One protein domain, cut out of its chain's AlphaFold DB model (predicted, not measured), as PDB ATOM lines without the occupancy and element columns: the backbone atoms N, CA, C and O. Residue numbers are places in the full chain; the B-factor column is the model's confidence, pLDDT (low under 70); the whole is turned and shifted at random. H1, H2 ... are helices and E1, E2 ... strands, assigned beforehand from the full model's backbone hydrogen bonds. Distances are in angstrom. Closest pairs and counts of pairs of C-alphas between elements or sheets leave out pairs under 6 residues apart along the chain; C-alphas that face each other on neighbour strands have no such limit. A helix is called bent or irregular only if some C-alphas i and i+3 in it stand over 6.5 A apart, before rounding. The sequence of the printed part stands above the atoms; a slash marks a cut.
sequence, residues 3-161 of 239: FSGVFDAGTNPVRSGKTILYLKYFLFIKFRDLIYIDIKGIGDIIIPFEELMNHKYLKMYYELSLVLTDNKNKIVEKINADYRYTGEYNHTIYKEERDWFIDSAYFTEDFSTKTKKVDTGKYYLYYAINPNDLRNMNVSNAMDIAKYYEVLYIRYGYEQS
ATOM      1  N   PHE A   3      36.288 -34.678 -16.922       96.94
ATOM      2  CA  PHE A   3      35.545 -35.509 -15.991       96.94
ATOM      3  C   PHE A   3      34.837 -36.604 -16.771       96.94
ATOM      4  O   PHE A   3      34.182 -36.328 -17.775       96.94
ATOM      5  N   SER A   4      34.957 -37.841 -16.314       97.25
ATOM      6  CA  SER A   4      34.201 -38.944 -16.886       97.25
ATOM      7  C   SER A   4      34.003 -40.066 -15.879       97.25
ATOM      8  O   SER A   4      34.701 -40.158 -14.865       97.25
ATOM      9  N   GLY A   5      33.041 -40.944 -16.144       95.69
ATOM     10  CA  GLY A   5      32.914 -42.165 -15.366       95.69
ATOM     11  C   GLY A   5      32.058 -43.239 -16.023       95.69
ATOM     12  O   GLY A   5      31.386 -43.014 -17.024       95.69
ATOM     13  N   VAL A   6      32.145 -44.443 -15.471       94.25
ATOM     14  CA  VAL A   6      31.322 -45.599 -15.829       94.25
ATOM     15  C   VAL A   6      30.553 -46.020 -14.596       94.25
ATOM     16  O   VAL A   6      31.127 -46.102 -13.510       94.25
ATOM     17  N   PHE A   7      29.280 -46.351 -14.779       93.12
ATOM     18  CA  PHE A   7      28.452 -46.968 -13.756       93.12
ATOM     19  C   PHE A   7      27.746 -48.194 -14.333       93.12
ATOM     20  O   PHE A   7      27.189 -48.137 -15.430       93.12
ATOM     21  N   ASP A   8      27.771 -49.298 -13.592       91.75
ATOM     22  CA  ASP A   8      27.076 -50.535 -13.941       91.75
ATOM     23  C   ASP A   8      26.386 -51.103 -12.699       91.75
ATOM     24  O   ASP A   8      27.022 -51.300 -11.655       91.75
ATOM     25  N   ALA A   9      25.082 -51.345 -12.799       90.25
ATOM     26  CA  ALA A   9      24.279 -51.862 -11.701       90.25
ATOM     27  C   ALA A   9      23.381 -53.023 -12.130       90.25
ATOM     28  O   ALA A   9      22.511 -52.892 -12.992       90.25
ATOM     29  N   GLY A  10      23.530 -54.137 -11.419       88.25
ATOM     30  CA  GLY A  10      22.653 -55.292 -11.513       88.25
ATOM     31  C   GLY A  10      21.580 -55.258 -10.440       88.25
ATOM     32  O   GLY A  10      21.883 -55.081  -9.259       88.25
ATOM     33  N   THR A  11      20.325 -55.469 -10.824       86.56
ATOM     34  CA  THR A  11      19.195 -55.535  -9.893       86.56
ATOM     35  C   THR A  11      18.379 -56.806 -10.075       86.56
ATOM     36  O   THR A  11      18.302 -57.364 -11.168       86.56
ATOM     37  N   ASN A  12      17.746 -57.252  -8.994       81.56
ATOM     38  CA  ASN A  12      16.759 -58.322  -9.007       81.56
ATOM     39  C   ASN A  12      15.456 -57.815  -8.373       81.56
ATOM     40  O   ASN A  12      15.504 -57.298  -7.250       81.56
ATOM     41  N   PRO A  13      14.300 -57.910  -9.048       73.19
ATOM     42  CA  PRO A  13      13.027 -57.600  -8.418       73.19
ATOM     43  C   PRO A  13      12.733 -58.560  -7.257       73.19
ATOM     44  O   PRO A  13      12.817 -59.779  -7.375       73.19
ATOM     45  N   VAL A  14      12.340 -57.990  -6.125       71.44
ATOM     46  CA  VAL A  14      11.770 -58.675  -4.962       71.44
ATOM     47  C   VAL A  14      10.357 -58.142  -4.716       71.44
ATOM     48  O   VAL A  14       9.995 -57.067  -5.188       71.44
ATOM     49  N   ARG A  15       9.533 -58.874  -3.953       57.16
ATOM     50  CA  ARG A  15       8.128 -58.489  -3.684       57.16
ATOM     51  C   ARG A  15       7.957 -57.069  -3.109       57.16
ATOM     52  O   ARG A  15       6.877 -56.511  -3.239       57.16
ATOM     53  N   SER A  16       8.994 -56.499  -2.492       60.25
ATOM     54  CA  SER A  16       9.004 -55.164  -1.879       60.25
ATOM     55  C   SER A  16       9.806 -54.099  -2.651       60.25
ATOM     56  O   SER A  16       9.951 -52.990  -2.146       60.25
ATOM     57  N   GLY A  17      10.344 -54.391  -3.845       67.56
ATOM     58  CA  GLY A  17      11.152 -53.430  -4.613       67.56
ATOM     59  C   GLY A  17      12.222 -54.073  -5.499       67.56
ATOM     60  O   GLY A  17      12.115 -55.233  -5.875       67.56
ATOM     61  N   LYS A  18      13.276 -53.328  -5.854       70.31
ATOM     62  CA  LYS A  18      14.452 -53.871  -6.560       70.31
ATOM     63  C   LYS A  18      15.628 -53.987  -5.595       70.31
ATOM     64  O   LYS A  18      16.051 -52.981  -5.035       70.31
ATOM     65  N   THR A  19      16.184 -55.186  -5.446       77.88
ATOM     66  CA  THR A  19      17.427 -55.411  -4.699       77.88
ATOM     67  C   THR A  19      18.617 -55.211  -5.627       77.88
ATOM     68  O   THR A  19      18.657 -55.795  -6.709       77.88
ATOM     69  N   ILE A  20      19.594 -54.404  -5.216       80.81
ATOM     70  CA  ILE A  20      20.869 -54.265  -5.932       80.81
ATOM     71  C   ILE A  20      21.699 -55.525  -5.666       80.81
ATOM     72  O   ILE A  20      22.027 -55.818  -4.520       80.81
ATOM     73  N   LEU A  21      22.018 -56.274  -6.722       83.81
ATOM     74  CA  LEU A  21      22.873 -57.462  -6.655       83.81
ATOM     75  C   LEU A  21      24.348 -57.099  -6.778       83.81
ATOM     76  O   LEU A  21      25.185 -57.631  -6.053       83.81
ATOM     77  N   TYR A  22      24.664 -56.182  -7.689       86.31
ATOM     78  CA  TYR A  22      25.998 -55.626  -7.820       86.31
ATOM     79  C   TYR A  22      25.925 -54.155  -8.198       86.31
ATOM     80  O   TYR A  22      24.970 -53.694  -8.825       86.31
ATOM     81  N   LEU A  23      26.972 -53.430  -7.825       88.06
ATOM     82  CA  LEU A  23      27.186 -52.059  -8.246       88.06
ATOM     83  C   LEU A  23      28.668 -51.851  -8.491       88.06
ATOM     84  O   LEU A  23      29.497 -52.197  -7.647       88.06
ATOM     85  N   LYS A  24      28.979 -51.232  -9.620       90.38
ATOM     86  CA  LYS A  24      30.330 -50.925 -10.053       90.38
ATOM     87  C   LYS A  24      30.385 -49.487 -10.542       90.38
ATOM     88  O   LYS A  24      29.523 -49.069 -11.308       90.38
ATOM     89  N   TYR A  25      31.408 -48.752 -10.118       93.62
ATOM     90  CA  TYR A  25      31.738 -47.470 -10.724       93.62
ATOM     91  C   TYR A  25      33.239 -47.322 -10.925       93.62
ATOM     92  O   TYR A  25      34.028 -47.868 -10.150       93.62
ATOM     93  N   PHE A  26      33.587 -46.580 -11.971       95.94
ATOM     94  CA  PHE A  26      34.935 -46.145 -12.316       95.94
ATOM     95  C   PHE A  26      34.844 -44.657 -12.605       95.94
ATOM     96  O   PHE A  26      34.164 -44.265 -13.548       95.94
ATOM     97  N   LEU A  27      35.475 -43.837 -11.781       97.00
ATOM     98  CA  LEU A  27      35.445 -42.388 -11.897       97.00
ATOM     99  C   LEU A  27      36.820 -41.896 -12.302       97.00
ATOM    100  O   LEU A  27      37.821 -42.338 -11.745       97.00
ATOM    101  N   PHE A  28      36.852 -40.961 -13.239       98.25
ATOM    102  CA  PHE A  28      38.075 -40.410 -13.791       98.25
ATOM    103  C   PHE A  28      38.020 -38.885 -13.785       98.25
ATOM    104  O   PHE A  28      36.999 -38.281 -14.130       98.25
ATOM    105  N   ILE A  29      39.139 -38.264 -13.413       97.62
ATOM    106  CA  ILE A  29      39.385 -36.840 -13.643       97.62
ATOM    107  C   ILE A  29      40.771 -36.713 -14.256       97.62
ATOM    108  O   ILE A  29      41.774 -36.882 -13.567       97.62
ATOM    109  N   LYS A  30      40.847 -36.406 -15.549       97.19
ATOM    110  CA  LYS A  30      42.117 -36.109 -16.216       97.19
ATOM    111  C   LYS A  30      42.461 -34.631 -16.044       97.19
ATOM    112  O   LYS A  30      41.652 -33.734 -16.319       97.19
ATOM    113  N   PHE A  31      43.689 -34.356 -15.617       95.44
ATOM    114  CA  PHE A  31      44.187 -33.004 -15.397       95.44
ATOM    115  C   PHE A  31      45.691 -32.933 -15.662       95.44
ATOM    116  O   PHE A  31      46.459 -33.732 -15.140       95.44
ATOM    117  N   ARG A  32      46.123 -31.941 -16.456       92.56
ATOM    118  CA  ARG A  32      47.509 -31.878 -16.958       92.56
ATOM    119  C   ARG A  32      47.878 -33.231 -17.602       92.56
ATOM    120  O   ARG A  32      47.076 -33.757 -18.371       92.56
ATOM    121  N   ASP A  33      49.021 -33.790 -17.218       95.81
ATOM    122  CA  ASP A  33      49.510 -35.106 -17.638       95.81
ATOM    123  C   ASP A  33      49.217 -36.203 -16.595       95.81
ATOM    124  O   ASP A  33      49.831 -37.268 -16.609       95.81
ATOM    125  N   LEU A  34      48.285 -35.946 -15.672       97.19
ATOM    126  CA  LEU A  34      47.878 -36.850 -14.599       97.19
ATOM    127  C   LEU A  34      46.405 -37.240 -14.738       97.19
ATOM    128  O   LEU A  34      45.608 -36.593 -15.430       97.19
ATOM    129  N   ILE A  35      46.032 -38.299 -14.032       98.12
ATOM    130  CA  ILE A  35      44.648 -38.718 -13.889       98.12
ATOM    131  C   ILE A  35      44.367 -39.174 -12.461       98.12
ATOM    132  O   ILE A  35      45.118 -39.954 -11.882       98.12
ATOM    133  N   TYR A  36      43.266 -38.671 -11.913       98.19
ATOM    134  CA  TYR A  36      42.646 -39.185 -10.702       98.19
ATOM    135  C   TYR A  36      41.674 -40.300 -11.081       98.19
ATOM    136  O   TYR A  36      40.881 -40.134 -12.013       98.19
ATOM    137  N   ILE A  37      41.726 -41.410 -10.354       98.06
ATOM    138  CA  ILE A  37      40.891 -42.588 -10.569       98.06
ATOM    139  C   ILE A  37      40.248 -42.957  -9.234       98.06
ATOM    140  O   ILE A  37      40.980 -43.151  -8.276       98.06
ATOM    141  N   ASP A  38      38.925 -43.110  -9.174       96.31
ATOM    142  CA  ASP A  38      38.195 -43.613  -7.995       96.31
ATOM    143  C   ASP A  38      37.291 -44.783  -8.395       96.31
ATOM    144  O   ASP A  38      36.409 -44.655  -9.249       96.31
ATOM    145  N   ILE A  39      37.541 -45.953  -7.800       95.25
ATOM    146  CA  ILE A  39      36.845 -47.201  -8.130       95.25
ATOM    147  C   ILE A  39      36.202 -47.785  -6.879       95.25
ATOM    148  O   ILE A  39      36.850 -47.982  -5.842       95.25
ATOM    149  N   LYS A  40      34.929 -48.177  -7.010       91.31
ATOM    150  CA  LYS A  40      34.169 -48.770  -5.907       91.31
ATOM    151  C   LYS A  40      34.888 -49.983  -5.328       91.31
ATOM    152  O   LYS A  40      35.091 -50.992  -5.995       91.31
ATOM    153  N   GLY A  41      35.196 -49.911  -4.037       88.19
ATOM    154  CA  GLY A  41      35.825 -51.007  -3.306       88.19
ATOM    155  C   GLY A  41      37.334 -51.147  -3.526       88.19
ATOM    156  O   GLY A  41      37.931 -51.989  -2.863       88.19
ATOM    157  N   ILE A  42      37.947 -50.330  -4.384       93.06
ATOM    158  CA  ILE A  42      39.408 -50.240  -4.525       93.06
ATOM    159  C   ILE A  42      39.918 -49.008  -3.777       93.06
ATOM    160  O   ILE A  42      40.820 -49.132  -2.956       93.06
ATOM    161  N   GLY A  43      39.268 -47.862  -3.995       93.25
ATOM    162  CA  GLY A  43      39.693 -46.554  -3.499       93.25
ATOM    163  C   GLY A  43      40.116 -45.638  -4.642       93.25
ATOM    164  O   GLY A  43      39.858 -45.936  -5.817       93.25
ATOM    165  N   ASP A  44      40.773 -44.544  -4.278       95.38
ATOM    166  CA  ASP A  44      41.252 -43.522  -5.194       95.38
ATOM    167  C   ASP A  44      42.781 -43.494  -5.350       95.38
ATOM    168  O   ASP A  44      43.522 -43.965  -4.486       95.38
ATOM    169  N   ILE A  45      43.250 -42.992  -6.495       97.75
ATOM    170  CA  ILE A  45      44.674 -42.811  -6.789       97.75
ATOM    171  C   ILE A  45      44.903 -41.705  -7.824       97.75
ATOM    172  O   ILE A  45      44.045 -41.458  -8.674       97.75
ATOM    173  N   ILE A  46      46.078 -41.068  -7.789       98.06
ATOM    174  CA  ILE A  46      46.546 -40.152  -8.837       98.06
ATOM    175  C   ILE A  46      47.784 -40.748  -9.501       98.06
ATOM    176  O   ILE A  46      48.821 -40.910  -8.858       98.06
ATOM    177  N   ILE A  47      47.694 -41.021 -10.799       97.94
ATOM    178  CA  ILE A  47      48.790 -41.594 -11.593       97.94
ATOM    179  C   ILE A  47      49.093 -40.735 -12.825       97.94
ATOM    180  O   ILE A  47      48.254 -39.920 -13.230       97.94
ATOM    181  N   PRO A  48      50.267 -40.897 -13.461       97.69
ATOM    182  CA  PRO A  48      50.512 -40.337 -14.780       97.69
ATOM    183  C   PRO A  48      49.476 -40.848 -15.781       97.69
ATOM    184  O   PRO A  48      49.147 -42.033 -15.817       97.69
ATOM    185  N   PHE A  49      48.975 -39.960 -16.635       97.88
ATOM    186  CA  PHE A  49      47.979 -40.329 -17.637       97.88
ATOM    187  C   PHE A  49      48.524 -41.372 -18.622       97.88
ATOM    188  O   PHE A  49      47.810 -42.287 -19.020       97.88
ATOM    189  N   GLU A  50      49.809 -41.290 -18.966       97.69
ATOM    190  CA  GLU A  50      50.481 -42.304 -19.782       97.69
ATOM    191  C   GLU A  50      50.425 -43.700 -19.136       97.69
ATOM    192  O   GLU A  50      50.220 -44.700 -19.825       97.69
ATOM    193  N   GLU A  51      50.531 -43.777 -17.809       97.00
ATOM    194  CA  GLU A  51      50.480 -45.040 -17.079       97.00
ATOM    195  C   GLU A  51      49.100 -45.705 -17.187       97.00
ATOM    196  O   GLU A  51      49.008 -46.893 -17.504       97.00
ATOM    197  N   LEU A  52      48.021 -44.922 -17.052       97.19
ATOM    198  CA  LEU A  52      46.656 -45.384 -17.328       97.19
ATOM    199  C   LEU A  52      46.528 -45.927 -18.756       97.19
ATOM    200  O   LEU A  52      45.953 -46.996 -18.962       97.19
ATOM    201  N   MET A  53      47.052 -45.196 -19.743       96.81
ATOM    202  CA  MET A  53      46.936 -45.567 -21.157       96.81
ATOM    203  C   MET A  53      47.716 -46.843 -21.502       96.81
ATOM    204  O   MET A  53      47.340 -47.557 -22.434       96.81
ATOM    205  N   ASN A  54      48.748 -47.180 -20.730       95.12
ATOM    206  CA  ASN A  54      49.459 -48.452 -20.842       95.12
ATOM    207  C   ASN A  54      48.746 -49.596 -20.095       95.12
ATOM    208  O   ASN A  54      48.918 -50.771 -20.437       95.12
ATOM    209  N   HIS A  55      47.887 -49.285 -19.122       91.88
ATOM    210  CA  HIS A  55      47.117 -50.276 -18.380       91.88
ATOM    211  C   HIS A  55      45.863 -50.722 -19.154       91.88
ATOM    212  O   HIS A  55      44.792 -50.128 -19.043       91.88
ATOM    213  N   LYS A  56      45.946 -51.857 -19.863       85.19
ATOM    214  CA  LYS A  56      44.875 -52.404 -20.731       85.19
ATOM    215  C   LYS A  56      43.454 -52.336 -20.140       85.19
ATOM    216  O   LYS A  56      42.531 -51.908 -20.825       85.19
ATOM    217  N   TYR A  57      43.275 -52.763 -18.887       87.94
ATOM    218  CA  TYR A  57      41.965 -52.780 -18.219       87.94
ATOM    219  C   TYR A  57      41.420 -51.380 -17.896       87.94
ATOM    220  O   TYR A  57      40.288 -51.062 -18.253       87.94
ATOM    221  N   LEU A  58      42.218 -50.529 -17.246       93.44
ATOM    222  CA  LEU A  58      41.800 -49.180 -16.867       93.44
ATOM    223  C   LEU A  58      41.620 -48.270 -18.081       93.44
ATOM    224  O   LEU A  58      40.638 -47.534 -18.126       93.44
ATOM    225  N   LYS A  59      42.494 -48.383 -19.091       94.38
ATOM    226  CA  LYS A  59      42.337 -47.693 -20.377       94.38
ATOM    227  C   LYS A  59      40.952 -47.934 -20.971       94.38
ATOM    228  O   LYS A  59      40.291 -46.986 -21.370       94.38
ATOM    229  N   MET A  60      40.500 -49.185 -20.988       90.44
ATOM    230  CA  MET A  60      39.190 -49.543 -21.528       90.44
ATOM    231  C   MET A  60      38.045 -48.859 -20.770       90.44
ATOM    232  O   MET A  60      37.144 -48.302 -21.390       90.44
ATOM    233  N   TYR A  61      38.071 -48.884 -19.433       93.44
ATOM    234  CA  TYR A  61      37.051 -48.202 -18.630       93.44
ATOM    235  C   TYR A  61      37.098 -46.689 -18.806       93.44
ATOM    236  O   TYR A  61      36.047 -46.055 -18.842       93.44
ATOM    237  N   TYR A  62      38.289 -46.119 -18.959       96.38
ATOM    238  CA  TYR A  62      38.444 -44.709 -19.267       96.38
ATOM    239  C   TYR A  62      37.856 -44.375 -20.646       96.38
ATOM    240  O   TYR A  62      36.993 -43.508 -20.736       96.38
ATOM    241  N   GLU A  63      38.196 -45.109 -21.705       93.50
ATOM    242  CA  GLU A  63      37.618 -44.913 -23.044       93.50
ATOM    243  C   GLU A  63      36.090 -45.061 -23.039       93.50
ATOM    244  O   GLU A  63      35.387 -44.228 -23.607       93.50
ATOM    245  N   LEU A  64      35.559 -46.058 -22.328       92.00
ATOM    246  CA  LEU A  64      34.117 -46.248 -22.175       92.00
ATOM    247  C   LEU A  64      33.461 -45.079 -21.427       92.00
ATOM    248  O   LEU A  64      32.408 -44.589 -21.835       92.00
ATOM    249  N   SER A  65      34.104 -44.590 -20.364       94.69
ATOM    250  CA  SER A  65      33.622 -43.447 -19.583       94.69
ATOM    251  C   SER A  65      33.472 -42.186 -20.428       94.69
ATOM    252  O   SER A  65      32.530 -41.414 -20.251       94.69
ATOM    253  N   LEU A  66      34.376 -42.002 -21.394       93.62
ATOM    254  CA  LEU A  66      34.359 -40.874 -22.312       93.62
ATOM    255  C   LEU A  66      33.178 -40.924 -23.288       93.62
ATOM    256  O   LEU A  66      32.811 -39.883 -23.823       93.62
ATOM    257  N   VAL A  67      32.607 -42.094 -23.558       89.50
ATOM    258  CA  VAL A  67      31.419 -42.216 -24.419       89.50
ATOM    259  C   VAL A  67      30.139 -42.026 -23.605       89.50
ATOM    260  O   VAL A  67      29.173 -41.466 -24.107       89.50
ATOM    261  N   LEU A  68      30.135 -42.472 -22.348       89.81
ATOM    262  CA  LEU A  68      28.973 -42.401 -21.455       89.81
ATOM    263  C   LEU A  68      28.715 -41.003 -20.887       89.81
ATOM    264  O   LEU A  68      27.581 -40.677 -20.537       89.81
ATOM    265  N   THR A  69      29.765 -40.194 -20.763       91.25
ATOM    266  CA  THR A  69      29.673 -38.862 -20.161       91.25
ATOM    267  C   THR A  69      29.249 -37.837 -21.209       91.25
ATOM    268  O   THR A  69      30.000 -37.580 -22.150       91.25
ATOM    269  N   ASP A  70      28.086 -37.214 -21.005       82.94
ATOM    270  CA  ASP A  70      27.495 -36.235 -21.930       82.94
ATOM    271  C   ASP A  70      28.405 -35.010 -22.132       82.94
ATOM    272  O   ASP A  70      28.838 -34.699 -23.243       82.94
ATOM    273  N   ASN A  71      28.789 -34.348 -21.034       89.81
ATOM    274  CA  ASN A  71      29.683 -33.194 -21.074       89.81
ATOM    275  C   ASN A  71      30.843 -33.331 -20.088       89.81
ATOM    276  O   ASN A  71      30.749 -32.969 -18.918       89.81
ATOM    277  N   LYS A  72      31.991 -33.758 -20.611       93.25
ATOM    278  CA  LYS A  72      33.216 -34.010 -19.837       93.25
ATOM    279  C   LYS A  72      33.866 -32.761 -19.248       93.25
ATOM    280  O   LYS A  72      34.760 -32.860 -18.415       93.25
ATOM    281  N   ASN A  73      33.470 -31.577 -19.705       93.06
ATOM    282  CA  ASN A  73      33.985 -30.306 -19.196       93.06
ATOM    283  C   ASN A  73      33.055 -29.693 -18.143       93.06
ATOM    284  O   ASN A  73      33.338 -28.610 -17.631       93.06
ATOM    285  N   LYS A  74      31.940 -30.364 -17.832       91.62
ATOM    286  CA  LYS A  74      30.942 -29.909 -16.874       91.62
ATOM    287  C   LYS A  74      30.946 -30.831 -15.665       91.62
ATOM    288  O   LYS A  74      30.773 -32.034 -15.791       91.62
ATOM    289  N   ILE A  75      31.078 -30.230 -14.492       90.75
ATOM    290  CA  ILE A  75      30.832 -30.876 -13.209       90.75
ATOM    291  C   ILE A  75      29.780 -30.065 -12.464       90.75
ATOM    292  O   ILE A  75      29.679 -28.850 -12.655       90.75
ATOM    293  N   VAL A  76      28.967 -30.741 -11.666       88.81
ATOM    294  CA  VAL A  76      27.894 -30.125 -10.897       88.81
ATOM    295  C   VAL A  76      28.222 -30.273  -9.421       88.81
ATOM    296  O   VAL A  76      28.510 -31.369  -8.946       88.81
ATOM    297  N   GLU A  77      28.191 -29.151  -8.711       88.31
ATOM    298  CA  GLU A  77      28.236 -29.124  -7.255       88.31
ATOM    299  C   GLU A  77      26.812 -29.262  -6.715       88.31
ATOM    300  O   GLU A  77      25.897 -28.532  -7.110       88.31
ATOM    301  N   LYS A  78      26.615 -30.203  -5.797       77.81
ATOM    302  CA  LYS A  78      25.380 -30.353  -5.047       77.81
ATOM    303  C   LYS A  78      25.277 -29.202  -4.046       77.81
ATOM    304  O   LYS A  78      25.807 -29.262  -2.944       77.81
ATOM    305  N   ILE A  79      24.523 -28.168  -4.401       66.25
ATOM    306  CA  ILE A  79      24.125 -27.129  -3.447       66.25
ATOM    307  C   ILE A  79      22.926 -27.669  -2.654       66.25
ATOM    308  O   ILE A  79      21.931 -28.105  -3.229       66.25
ATOM    309  N   ASN A  80      23.062 -27.687  -1.330       56.38
ATOM    310  CA  ASN A  80      22.365 -28.530  -0.348       56.38
ATOM    311  C   ASN A  80      20.829 -28.331  -0.175       56.38
ATOM    312  O   ASN A  80      20.328 -28.394   0.944       56.38
ATOM    313  N   ALA A  81      20.053 -28.080  -1.237       44.00
ATOM    314  CA  ALA A  81      18.636 -27.696  -1.128       44.00
ATOM    315  C   ALA A  81      17.622 -28.582  -1.875       44.00
ATOM    316  O   ALA A  81      16.428 -28.451  -1.612       44.00
ATOM    317  N   ASP A  82      18.034 -29.489  -2.768       48.19
ATOM    318  CA  ASP A  82      17.072 -30.334  -3.490       48.19
ATOM    319  C   ASP A  82      17.138 -31.792  -3.015       48.19
ATOM    320  O   ASP A  82      17.948 -32.605  -3.462       48.19
ATOM    321  N   TYR A  83      16.245 -32.132  -2.086       45.00
ATOM    322  CA  TYR A  83      15.998 -33.496  -1.603       45.00
ATOM    323  C   TYR A  83      15.603 -34.464  -2.732       45.00
ATOM    324  O   TYR A  83      15.685 -35.678  -2.557       45.00
ATOM    325  N   ARG A  84      15.208 -33.949  -3.910       51.59
ATOM    326  CA  ARG A  84      14.983 -34.761  -5.115       51.59
ATOM    327  C   ARG A  84      16.276 -35.353  -5.673       51.59
ATOM    328  O   ARG A  84      16.202 -36.321  -6.424       51.59
ATOM    329  N   TYR A  85      17.437 -34.806  -5.300       53.09
ATOM    330  CA  TYR A  85      18.727 -35.293  -5.770       53.09
ATOM    331  C   TYR A  85      19.297 -36.419  -4.913       53.09
ATOM    332  O   TYR A  85      19.797 -37.377  -5.489       53.09
ATOM    333  N   THR A  86      19.257 -36.377  -3.577       52.56
ATOM    334  CA  THR A  86      19.963 -37.389  -2.763       52.56
ATOM    335  C   THR A  86      19.534 -37.410  -1.296       52.56
ATOM    336  O   THR A  86      19.552 -36.390  -0.615       52.56
ATOM    337  N   GLY A  87      19.267 -38.614  -0.795       45.03
ATOM    338  CA  GLY A  87      19.282 -38.951   0.629       45.03
ATOM    339  C   GLY A  87      19.505 -40.452   0.785       45.03
ATOM    340  O   GLY A  87      20.589 -40.898   1.135       45.03
ATOM    341  N   GLU A  88      18.536 -41.264   0.362       47.50
ATOM    342  CA  GLU A  88      18.611 -42.724   0.537       47.50
ATOM    343  C   GLU A  88      19.569 -43.424  -0.452       47.50
ATOM    344  O   GLU A  88      20.243 -44.398  -0.106       47.50
ATOM    345  N   TYR A  89      19.691 -42.918  -1.685       52.91
ATOM    346  CA  TYR A  89      20.503 -43.572  -2.721       52.91
ATOM    347  C   TYR A  89      22.013 -43.339  -2.568       52.91
ATOM    348  O   TYR A  89      22.784 -44.258  -2.846       52.91
ATOM    349  N   ASN A  90      22.458 -42.169  -2.093       59.38
ATOM    350  CA  ASN A  90      23.894 -41.876  -2.016       59.38
ATOM    351  C   ASN A  90      24.610 -42.761  -0.990       59.38
ATOM    352  O   ASN A  90      25.652 -43.314  -1.328       59.38
ATOM    353  N   HIS A  91      24.021 -43.006   0.185       60.44
ATOM    354  CA  HIS A  91      24.609 -43.902   1.195       60.44
ATOM    355  C   HIS A  91      24.676 -45.373   0.751       60.44
ATOM    356  O   HIS A  91      25.499 -46.144   1.238       60.44
ATOM    357  N   THR A  92      23.824 -45.781  -0.196       67.44
ATOM    358  CA  THR A  92      23.839 -47.150  -0.741       67.44
ATOM    359  C   THR A  92      24.986 -47.341  -1.749       67.44
ATOM    360  O   THR A  92      25.494 -48.449  -1.960       67.44
ATOM    361  N   ILE A  93      25.424 -46.253  -2.388       77.38
ATOM    362  CA  ILE A  93      26.443 -46.270  -3.443       77.38
ATOM    363  C   ILE A  93      27.822 -45.899  -2.892       77.38
ATOM    364  O   ILE A  93      28.783 -46.633  -3.164       77.38
ATOM    365  N   TYR A  94      27.891 -44.815  -2.117       81.56
ATOM    366  CA  TYR A  94      29.089 -44.193  -1.561       81.56
ATOM    367  C   TYR A  94      29.087 -44.296  -0.032       81.56
ATOM    368  O   TYR A  94      28.043 -44.210   0.608       81.56
ATOM    369  N   LYS A  95      30.270 -44.496   0.558       75.25
ATOM    370  CA  LYS A  95      30.417 -44.629   2.018       75.25
ATOM    371  C   LYS A  95      30.239 -43.306   2.761       75.25
ATOM    372  O   LYS A  95      29.888 -43.311   3.934       75.25
ATOM    373  N   GLU A  96      30.514 -42.208   2.075       79.56
ATOM    374  CA  GLU A  96      30.592 -40.858   2.620       79.56
ATOM    375  C   GLU A  96      29.770 -39.924   1.734       79.56
ATOM    376  O   GLU A  96      29.500 -40.238   0.567       79.56
ATOM    377  N   GLU A  97      29.358 -38.791   2.296       81.75
ATOM    378  CA  GLU A  97      28.731 -37.730   1.515       81.75
ATOM    379  C   GLU A  97      29.730 -37.154   0.508       81.75
ATOM    380  O   GLU A  97      30.929 -37.069   0.764       81.75
ATOM    381  N   ARG A  98      29.225 -36.816  -0.677       86.69
ATOM    382  CA  ARG A  98      30.008 -36.311  -1.801       86.69
ATOM    383  C   ARG A  98      29.201 -35.224  -2.496       86.69
ATOM    384  O   ARG A  98      28.007 -35.416  -2.737       86.69
ATOM    385  N   ASP A  99      29.868 -34.136  -2.862       86.94
ATOM    386  CA  ASP A  99      29.195 -32.943  -3.389       86.94
ATOM    387  C   ASP A  99      29.329 -32.794  -4.904       86.94
ATOM    388  O   ASP A  99      28.467 -32.209  -5.548       86.94
ATOM    389  N   TRP A 100      30.383 -33.344  -5.498       90.50
ATOM    390  CA  TRP A 100      30.733 -33.075  -6.890       90.50
ATOM    391  C   TRP A 100      30.396 -34.265  -7.773       90.50
ATOM    392  O   TRP A 100      30.915 -35.355  -7.536       90.50
ATOM    393  N   PHE A 101      29.570 -34.071  -8.802       90.31
ATOM    394  CA  PHE A 101      29.166 -35.153  -9.700       90.31
ATOM    395  C   PHE A 101      29.109 -34.762 -11.173       90.31
ATOM    396  O   PHE A 101      28.937 -33.596 -11.530       90.31
ATOM    397  N   ILE A 102      29.197 -35.776 -12.031       90.94
ATOM    398  CA  ILE A 102      28.870 -35.670 -13.456       90.94
ATOM    399  C   ILE A 102      27.560 -36.377 -13.786       90.94
ATOM    400  O   ILE A 102      27.171 -37.353 -13.133       90.94
ATOM    401  N   ASP A 103      26.912 -35.875 -14.834       88.00
ATOM    402  CA  ASP A 103      25.825 -36.569 -15.509       88.00
ATOM    403  C   ASP A 103      26.410 -37.526 -16.554       88.00
ATOM    404  O   ASP A 103      27.282 -37.157 -17.346       88.00
ATOM    405  N   SER A 104      25.967 -38.776 -16.506       89.19
ATOM    406  CA  SER A 104      26.479 -39.853 -17.340       89.19
ATOM    407  C   SER A 104      25.378 -40.865 -17.594       89.19
ATOM    408  O   SER A 104      24.605 -41.215 -16.698       89.19
ATOM    409  N   ALA A 105      25.363 -41.408 -18.806       91.31
ATOM    410  CA  ALA A 105      24.665 -42.652 -19.065       91.31
ATOM    411  C   ALA A 105      25.292 -43.790 -18.239       91.31
ATOM    412  O   ALA A 105      26.464 -43.733 -17.845       91.31
ATOM    413  N   TYR A 106      24.508 -44.826 -17.957       91.44
ATOM    414  CA  TYR A 106      24.939 -45.960 -17.146       91.44
ATOM    415  C   TYR A 106      24.302 -47.269 -17.601       91.44
ATOM    416  O   TYR A 106      23.211 -47.291 -18.168       91.44
ATOM    417  N   PHE A 107      24.975 -48.379 -17.304       92.81
ATOM    418  CA  PHE A 107      24.457 -49.711 -17.585       92.81
ATOM    419  C   PHE A 107      23.545 -50.188 -16.457       92.81
ATOM    420  O   PHE A 107      23.862 -50.043 -15.270       92.81
ATOM    421  N   THR A 108      22.425 -50.798 -16.832       91.19
ATOM    422  CA  THR A 108      21.578 -51.552 -15.910       91.19
ATOM    423  C   THR A 108      21.346 -52.955 -16.413       91.19
ATOM    424  O   THR A 108      21.133 -53.174 -17.602       91.19
ATOM    425  N   GLU A 109      21.358 -53.904 -15.485       90.44
ATOM    426  CA  GLU A 109      20.989 -55.289 -15.734       90.44
ATOM    427  C   GLU A 109      19.835 -55.683 -14.814       90.44
ATOM    428  O   GLU A 109      19.894 -55.517 -13.592       90.44
ATOM    429  N   ASP A 110      18.766 -56.205 -15.404       88.75
ATOM    430  CA  ASP A 110      17.668 -56.818 -14.673       88.75
ATOM    431  C   ASP A 110      17.807 -58.338 -14.762       88.75
ATOM    432  O   ASP A 110      17.570 -58.947 -15.806       88.75
ATOM    433  N   PHE A 111      18.188 -58.961 -13.648       86.44
ATOM    434  CA  PHE A 111      18.470 -60.396 -13.589       86.44
ATOM    435  C   PHE A 111      17.227 -61.271 -13.742       86.44
ATOM    436  O   PHE A 111      17.358 -62.446 -14.086       86.44
ATOM    437  N   SER A 112      16.028 -60.725 -13.515       85.62
ATOM    438  CA  SER A 112      14.791 -61.484 -13.716       85.62
ATOM    439  C   SER A 112      14.458 -61.645 -15.196       85.62
ATOM    440  O   SER A 112      14.012 -62.709 -15.620       85.62
ATOM    441  N   THR A 113      14.727 -60.606 -15.989       87.62
ATOM    442  CA  THR A 113      14.466 -60.590 -17.436       87.62
ATOM    443  C   THR A 113      15.714 -60.878 -18.264       87.62
ATOM    444  O   THR A 113      15.614 -61.031 -19.478       87.62
ATOM    445  N   LYS A 114      16.891 -60.938 -17.625       84.81
ATOM    446  CA  LYS A 114      18.214 -61.020 -18.265       84.81
ATOM    447  C   LYS A 114      18.436 -59.916 -19.300       84.81
ATOM    448  O   LYS A 114      19.141 -60.112 -20.286       84.81
ATOM    449  N   THR A 115      17.802 -58.765 -19.090       86.69
ATOM    450  CA  THR A 115      17.912 -57.619 -19.989       86.69
ATOM    451  C   THR A 115      18.982 -56.682 -19.461       86.69
ATOM    452  O   THR A 115      18.924 -56.272 -18.299       86.69
ATOM    453  N   LYS A 116      19.932 -56.322 -20.327       89.69
ATOM    454  CA  LYS A 116      20.922 -55.280 -20.064       89.69
ATOM    455  C   LYS A 116      20.686 -54.110 -21.012       89.69
ATOM    456  O   LYS A 116      20.389 -54.332 -22.182       89.69
ATOM    457  N   LYS A 117      20.763 -52.884 -20.504       90.62
ATOM    458  CA  LYS A 117      20.528 -51.668 -21.290       90.62
ATOM    459  C   LYS A 117      21.326 -50.482 -20.762       90.62
ATOM    460  O   LYS A 117      21.901 -50.547 -19.675       90.62
ATOM    461  N   VAL A 118      21.320 -49.405 -21.538       92.06
ATOM    462  CA  VAL A 118      21.853 -48.094 -21.160       92.06
ATOM    463  C   VAL A 118      20.687 -47.190 -20.756       92.06
ATOM    464  O   VAL A 118      19.699 -47.095 -21.482       92.06
ATOM    465  N   ASP A 119      20.796 -46.545 -19.600       88.75
ATOM    466  CA  ASP A 119      19.827 -45.578 -19.075       88.75
ATOM    467  C   ASP A 119      20.539 -44.263 -18.689       88.75
ATOM    468  O   ASP A 119      21.764 -44.215 -18.585       88.75
ATOM    469  N   THR A 120      19.768 -43.199 -18.437       86.75
ATOM    470  CA  THR A 120      20.262 -41.880 -17.993       86.75
ATOM    471  C   THR A 120      19.478 -41.346 -16.786       86.75
ATOM    472  O   THR A 120      18.406 -41.846 -16.438       86.75
ATOM    473  N   GLY A 121      20.025 -40.334 -16.103       77.12
ATOM    474  CA  GLY A 121      19.307 -39.486 -15.139       77.12
ATOM    475  C   GLY A 121      19.086 -40.038 -13.723       77.12
ATOM    476  O   GLY A 121      18.871 -39.248 -12.805       77.12
ATOM    477  N   LYS A 122      19.139 -41.359 -13.492       76.44
ATOM    478  CA  LYS A 122      18.973 -41.916 -12.130       76.44
ATOM    479  C   LYS A 122      20.253 -41.889 -11.299       76.44
ATOM    480  O   LYS A 122      20.199 -41.575 -10.112       76.44
ATOM    481  N   TYR A 123      21.371 -42.323 -11.876       77.62
ATOM    482  CA  TYR A 123      22.630 -42.457 -11.149       77.62
ATOM    483  C   TYR A 123      23.576 -41.332 -11.526       77.62
ATOM    484  O   TYR A 123      24.018 -41.234 -12.665       77.62
ATOM    485  N   TYR A 124      23.907 -40.528 -10.525       82.12
ATOM    486  CA  TYR A 124      24.930 -39.504 -10.624       82.12
ATOM    487  C   TYR A 124      26.252 -40.047 -10.087       82.12
ATOM    488  O   TYR A 124      26.302 -40.755  -9.070       82.12
ATOM    489  N   LEU A 125      27.328 -39.720 -10.793       88.75
ATOM    490  CA  LEU A 125      28.667 -40.197 -10.490       88.75
ATOM    491  C   LEU A 125      29.402 -39.167  -9.638       88.75
ATOM    492  O   LEU A 125      29.951 -38.203 -10.167       88.75
ATOM    493  N   TYR A 126      29.362 -39.369  -8.320       91.25
ATOM    494  CA  TYR A 126      29.928 -38.454  -7.336       91.25
ATOM    495  C   TYR A 126      31.388 -38.788  -7.037       91.25
ATOM    496  O   TYR A 126      31.703 -39.914  -6.650       91.25
ATOM    497  N   TYR A 127      32.264 -37.796  -7.128       92.12
ATOM    498  CA  TYR A 127      33.681 -37.911  -6.797       92.12
ATOM    499  C   TYR A 127      33.921 -37.799  -5.291       92.12
ATOM    500  O   TYR A 127      33.257 -37.028  -4.605       92.12
ATOM    501  N   ALA A 128      34.893 -38.558  -4.776       91.31
ATOM    502  CA  ALA A 128      35.321 -38.476  -3.374       91.31
ATOM    503  C   ALA A 128      36.103 -37.191  -3.038       91.31
ATOM    504  O   ALA A 128      36.420 -36.949  -1.880       91.31
ATOM    505  N   ILE A 129      36.443 -36.395  -4.050       91.38
ATOM    506  CA  ILE A 129      37.342 -35.250  -3.949       91.38
ATOM    507  C   ILE A 129      36.665 -33.985  -4.473       91.38
ATOM    508  O   ILE A 129      35.872 -34.046  -5.414       91.38
ATOM    509  N   ASN A 130      37.026 -32.827  -3.911       91.69
ATOM    510  CA  ASN A 130      36.753 -31.544  -4.546       91.69
ATOM    511  C   ASN A 130      37.698 -31.366  -5.751       91.69
ATOM    512  O   ASN A 130      38.915 -31.271  -5.573       91.69
ATOM    513  N   PRO A 131      37.181 -31.265  -6.987       91.50
ATOM    514  CA  PRO A 131      38.006 -31.125  -8.185       91.50
ATOM    515  C   PRO A 131      38.989 -29.951  -8.159       91.50
ATOM    516  O   PRO A 131      39.998 -29.971  -8.866       91.50
ATOM    517  N   ASN A 132      38.699 -28.908  -7.379       90.25
ATOM    518  CA  ASN A 132      39.572 -27.744  -7.262       90.25
ATOM    519  C   ASN A 132      40.881 -28.062  -6.522       90.25
ATOM    520  O   ASN A 132      41.902 -27.434  -6.816       90.25
ATOM    521  N   ASP A 133      40.883 -29.081  -5.660       91.88
ATOM    522  CA  ASP A 133      42.050 -29.482  -4.869       91.88
ATOM    523  C   ASP A 133      43.089 -30.237  -5.716       91.88
ATOM    524  O   ASP A 133      44.293 -30.158  -5.457       91.88
ATOM    525  N   LEU A 134      42.655 -30.886  -6.806       90.69
ATOM    526  CA  LEU A 134      43.515 -31.686  -7.691       90.69
ATOM    527  C   LEU A 134      44.674 -30.899  -8.308       90.69
ATOM    528  O   LEU A 134      45.717 -31.467  -8.625       90.69
ATOM    529  N   ARG A 135      44.534 -29.578  -8.476       81.88
ATOM    530  CA  ARG A 135      45.572 -28.742  -9.109       81.88
ATOM    531  C   ARG A 135      46.894 -28.733  -8.339       81.88
ATOM    532  O   ARG A 135      47.934 -28.449  -8.946       81.88
ATOM    533  N   ASN A 136      46.840 -29.031  -7.044       85.31
ATOM    534  CA  ASN A 136      47.974 -28.992  -6.125       85.31
ATOM    535  C   ASN A 136      48.364 -30.382  -5.605       85.31
ATOM    536  O   ASN A 136      49.285 -30.488  -4.799       85.31
ATOM    537  N   MET A 137      47.670 -31.438  -6.037       90.38
ATOM    538  CA  MET A 137      47.964 -32.795  -5.592       90.38
ATOM    539  C   MET A 137      49.134 -33.403  -6.360       90.38
ATOM    540  O   MET A 137      49.314 -33.178  -7.559       90.38
ATOM    541  N   ASN A 138      49.924 -34.191  -5.635       92.12
ATOM    542  CA  ASN A 138      51.055 -34.919  -6.183       92.12
ATOM    543  C   ASN A 138      50.614 -36.281  -6.721       92.12
ATOM    544  O   ASN A 138      49.625 -36.857  -6.271       92.12
ATOM    545  N   VAL A 139      51.402 -36.800  -7.659       95.44
ATOM    546  CA  VAL A 139      51.304 -38.192  -8.098       95.44
ATOM    547  C   VAL A 139      51.549 -39.136  -6.918       95.44
ATOM    548  O   VAL A 139      52.401 -38.870  -6.062       95.44
ATOM    549  N   SER A 140      50.807 -40.238  -6.870       97.06
ATOM    550  CA  SER A 140      51.031 -41.304  -5.899       97.06
ATOM    551  C   SER A 140      52.420 -41.919  -6.091       97.06
ATOM    552  O   SER A 140      52.945 -41.990  -7.204       97.06
ATOM    553  N   ASN A 141      53.052 -42.355  -5.000       97.12
ATOM    554  CA  ASN A 141      54.354 -43.011  -5.100       97.12
ATOM    555  C   ASN A 141      54.207 -44.430  -5.687       97.12
ATOM    556  O   ASN A 141      53.127 -45.020  -5.685       97.12
ATOM    557  N   ALA A 142      55.319 -45.005  -6.152       96.56
ATOM    558  CA  ALA A 142      55.320 -46.313  -6.809       96.56
ATOM    559  C   ALA A 142      54.767 -47.456  -5.934       96.56
ATOM    560  O   ALA A 142      54.183 -48.401  -6.463       96.56
ATOM    561  N   MET A 143      54.930 -47.384  -4.607       97.19
ATOM    562  CA  MET A 143      54.415 -48.402  -3.686       97.19
ATOM    563  C   MET A 143      52.887 -48.342  -3.589       97.19
ATOM    564  O   MET A 143      52.232 -49.384  -3.631       97.19
ATOM    565  N   ASP A 144      52.318 -47.138  -3.515       97.69
ATOM    566  CA  ASP A 144      50.866 -46.937  -3.491       97.69
ATOM    567  C   ASP A 144      50.223 -47.361  -4.814       97.69
ATOM    568  O   ASP A 144      49.203 -48.050  -4.810       97.69
ATOM    569  N   ILE A 145      50.864 -47.034  -5.941       96.94
ATOM    570  CA  ILE A 145      50.447 -47.476  -7.278       96.94
ATOM    571  C   ILE A 145      50.445 -49.004  -7.379       96.94
ATOM    572  O   ILE A 145      49.443 -49.601  -7.778       96.94
ATOM    573  N   ALA A 146      51.532 -49.659  -6.965       96.06
ATOM    574  CA  ALA A 146      51.624 -51.116  -6.997       96.06
ATOM    575  C   ALA A 146      50.537 -51.776  -6.132       96.06
ATOM    576  O   ALA A 146      49.868 -52.708  -6.580       96.06
ATOM    577  N   LYS A 147      50.310 -51.252  -4.921       96.69
ATOM    578  CA  LYS A 147      49.259 -51.737  -4.018       96.69
ATOM    579  C   LYS A 147      47.865 -51.539  -4.615       96.69
ATOM    580  O   LYS A 147      47.017 -52.424  -4.508       96.69
ATOM    581  N   TYR A 148      47.618 -50.403  -5.260       96.25
ATOM    582  CA  TYR A 148      46.353 -50.129  -5.932       96.25
ATOM    583  C   TYR A 148      46.074 -51.144  -7.046       96.25
ATOM    584  O   TYR A 148      44.988 -51.727  -7.095       96.25
ATOM    585  N   TYR A 149      47.065 -51.425  -7.899       94.94
ATOM    586  CA  TYR A 149      46.932 -52.431  -8.955       94.94
ATOM    587  C   TYR A 149      46.786 -53.853  -8.421       94.94
ATOM    588  O   TYR A 149      46.030 -54.635  -8.998       94.94
ATOM    589  N   GLU A 150      47.435 -54.196  -7.309       93.69
ATOM    590  CA  GLU A 150      47.243 -55.490  -6.652       93.69
ATOM    591  C   GLU A 150      45.785 -55.668  -6.203       93.69
ATOM    592  O   GLU A 150      45.148 -56.673  -6.526       93.69
ATOM    593  N   VAL A 151      45.209 -54.667  -5.529       93.88
ATOM    594  CA  VAL A 151      43.802 -54.712  -5.099       93.88
ATOM    595  C   VAL A 151      42.862 -54.750  -6.309       93.88
ATOM    596  O   VAL A 151      41.899 -55.523  -6.315       93.88
ATOM    597  N   LEU A 152      43.153 -53.969  -7.355       92.69
ATOM    598  CA  LEU A 152      42.409 -53.987  -8.616       92.69
ATOM    599  C   LEU A 152      42.419 -55.382  -9.255       92.69
ATOM    600  O   LEU A 152      41.371 -55.878  -9.671       92.69
ATOM    601  N   TYR A 153      43.580 -56.034  -9.301       89.94
ATOM    602  CA  TYR A 153      43.737 -57.384  -9.830       89.94
ATOM    603  C   TYR A 153      43.012 -58.428  -8.972       89.94
ATOM    604  O   TYR A 153      42.324 -59.287  -9.513       89.94
ATOM    605  N   ILE A 154      43.081 -58.343  -7.643       89.88
ATOM    606  CA  ILE A 154      42.372 -59.278  -6.756       89.88
ATOM    607  C   ILE A 154      40.853 -59.169  -6.943       89.88
ATOM    608  O   ILE A 154      40.162 -60.184  -7.005       89.88
ATOM    609  N   ARG A 155      40.316 -57.947  -7.052       87.44
ATOM    610  CA  ARG A 155      38.863 -57.735  -7.158       87.44
ATOM    611  C   ARG A 155      38.302 -57.965  -8.555       87.44
ATOM    612  O   ARG A 155      37.187 -58.467  -8.673       87.44
ATOM    613  N   TYR A 156      39.051 -57.599  -9.592       85.06
ATOM    614  CA  TYR A 156      38.579 -57.604 -10.980       85.06
ATOM    615  C   TYR A 156      39.408 -58.501 -11.909       85.06
ATOM    616  O   TYR A 156      39.220 -58.477 -13.122       85.06
ATOM    617  N   GLY A 157      40.308 -59.331 -11.380       77.00
ATOM    618  CA  GLY A 157      41.202 -60.183 -12.175       77.00
ATOM    619  C   GLY A 157      40.473 -61.159 -13.099       77.00
ATOM    620  O   GLY A 157      40.956 -61.447 -14.194       77.00
ATOM    621  N   TYR A 158      39.266 -61.605 -12.725       68.69
ATOM    622  CA  TYR A 158      38.421 -62.424 -13.603       68.69
ATOM    623  C   TYR A 158      38.030 -61.666 -14.878       68.69
ATOM    624  O   TYR A 158      38.089 -62.230 -15.974       68.69
ATOM    625  N   GLU A 159      37.721 -60.373 -14.756       70.81
ATOM    626  CA  GLU A 159      37.418 -59.508 -15.890       70.81
ATOM    627  C   GLU A 159      38.657 -59.211 -16.711       70.81
ATOM    628  O   GLU A 159      38.519 -59.081 -17.909       70.81
ATOM    629  N   GLN A 160      39.850 -59.150 -16.117       66.19
ATOM    630  CA  GLN A 160      41.107 -58.896 -16.837       66.19
ATOM    631  C   GLN A 160      41.580 -60.083 -17.699       66.19
ATOM    632  O   GLN A 160      42.504 -59.943 -18.502       66.19
ATOM    633  N   SER A 161      40.958 -61.254 -17.542       70.12
ATOM    634  CA  SER A 161      41.355 -62.504 -18.198       70.12
ATOM    635  C   SER A 161      40.642 -62.727 -19.552       70.12
ATOM    636  O   SER A 161      40.468 -61.806 -20.349       70.12
TER     637      SER A 161
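AT A GLANCE: This is residues 3 to 161 of the 239 residues of an uncharacterized protein of viral metagenome (UniProt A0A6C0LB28). A twisted sheet of six strands has helices H1, H2 and H5 over one face, while the short strand pair E5 and E8 packs on the other face near E1 and E2. The long hairpin of E1 and E2 reaches out to its turn at residues 15 and 16, and residues 69 to 87 make a wide loop, their C-alphas 11 to 24 A from the mean of all C-alphas. The printed part has 159 residues, with eight named strands and five named helices in the order E1 E2 E3 E4 H1 H2 H3 E5 E6 E7 E8 H4 H5. The large sheet, mixed, runs E4 E3 E2 E1 E6 E7, and the class is mixed, helices and strands. The whole is compact, with a radius of gyration of the C-alphas of 16.1 A and spans of 49 by 43 by 26 A.

HOW THE PARTS SIT: Begin with E1, residues 3 to 14, and E2, residues 17 to 31, an antiparallel hairpin in which N 6 and O 26 are 2.8 A apart, within hydrogen-bond range. E2 bends by 65 degrees at residue 21. E3, residues 34 to 39, forms a hairpin with E2, with N 29 and O 36 at 2.9 A, and E4, residues 43 to 48, forms one with E3, with N 37 and O 45 at 2.9 A. E1 to E4 are a meander, each strand the antiparallel neighbour of the one before. Go on to H1, residues 49 to 54, which stands up from the sheet at a height of 9.7 A; the C-alphas of Leu 34 and Phe 49 are its closest to E3, 4.6 A apart. H2, residues 56 to 68, lies over E2 and E1 at a height of 8.1 A and runs across the strands, at 88 degrees to E2 on the local plane; its closest C-alphas to E1 are those of Ser 65 and Gly 5, 4.5 A apart. H1 and H2 touch only at the corner, only just, with 3 pairs of C-alphas within 8 A. H3, residues 88 to 93, only grazes the sheet with residues 92 to 93. E5, residues 100 to 102, and E8, residues 125 to 127, are antiparallel neighbours, with N 127 and O 100 at 2.8 A. E6, residues 106 to 110, is parallel to E1, with N 11 and O 109 at 2.8 A, and forms a hairpin with E7, residues 115 to 119, where N 108 and O 117 are 2.9 A apart. H4, residues 133 to 136, only grazes the sheet with residues 134 to 135. H5, residues 142 to 160, is on the same face as H1 and H2, two layers with helices on one face of a sheet; the C-alphas of Ile 45 and Ile 145 are its closest to E4, 7.4 A apart. Every O i to N i+4 pair is within hydrogen-bond range in H1, against 8 of 9 in H2, 1 of 2 in H3 and 13 of 15 in H5; H4 is too short for such a pair.

IN THESE COORDINATES: Find C-alpha 3 at (35.545, -35.509, -15.991); from there E1 runs 35.0 A to C-alpha 14 at (11.770, -58.675, -4.962). E2 runs back over 40.3 A, and E3 and E4 measure 16.5 A and 16.8 A. H2 is 18.8 A long, E6 13.3 A and E7 12.2 A. H5 runs 21.5 A to C-alpha 160 at (41.107, -58.896, -16.837); it is irregular, with C-alphas 155 and 158 8.0 A apart, and has a kink of 61 degrees near residue 154.

THE WHOLE: The two C-alphas farthest apart, those of Arg 15 and Asn 136, are 49.6 A from each other. The printed part has no cut. The link from H2 to H3 is long, with 19 residues. The mean pLDDT of the printed part is 86.1; look for values under 70 at residues 15 to 17, 79 to 92, 158 and 160.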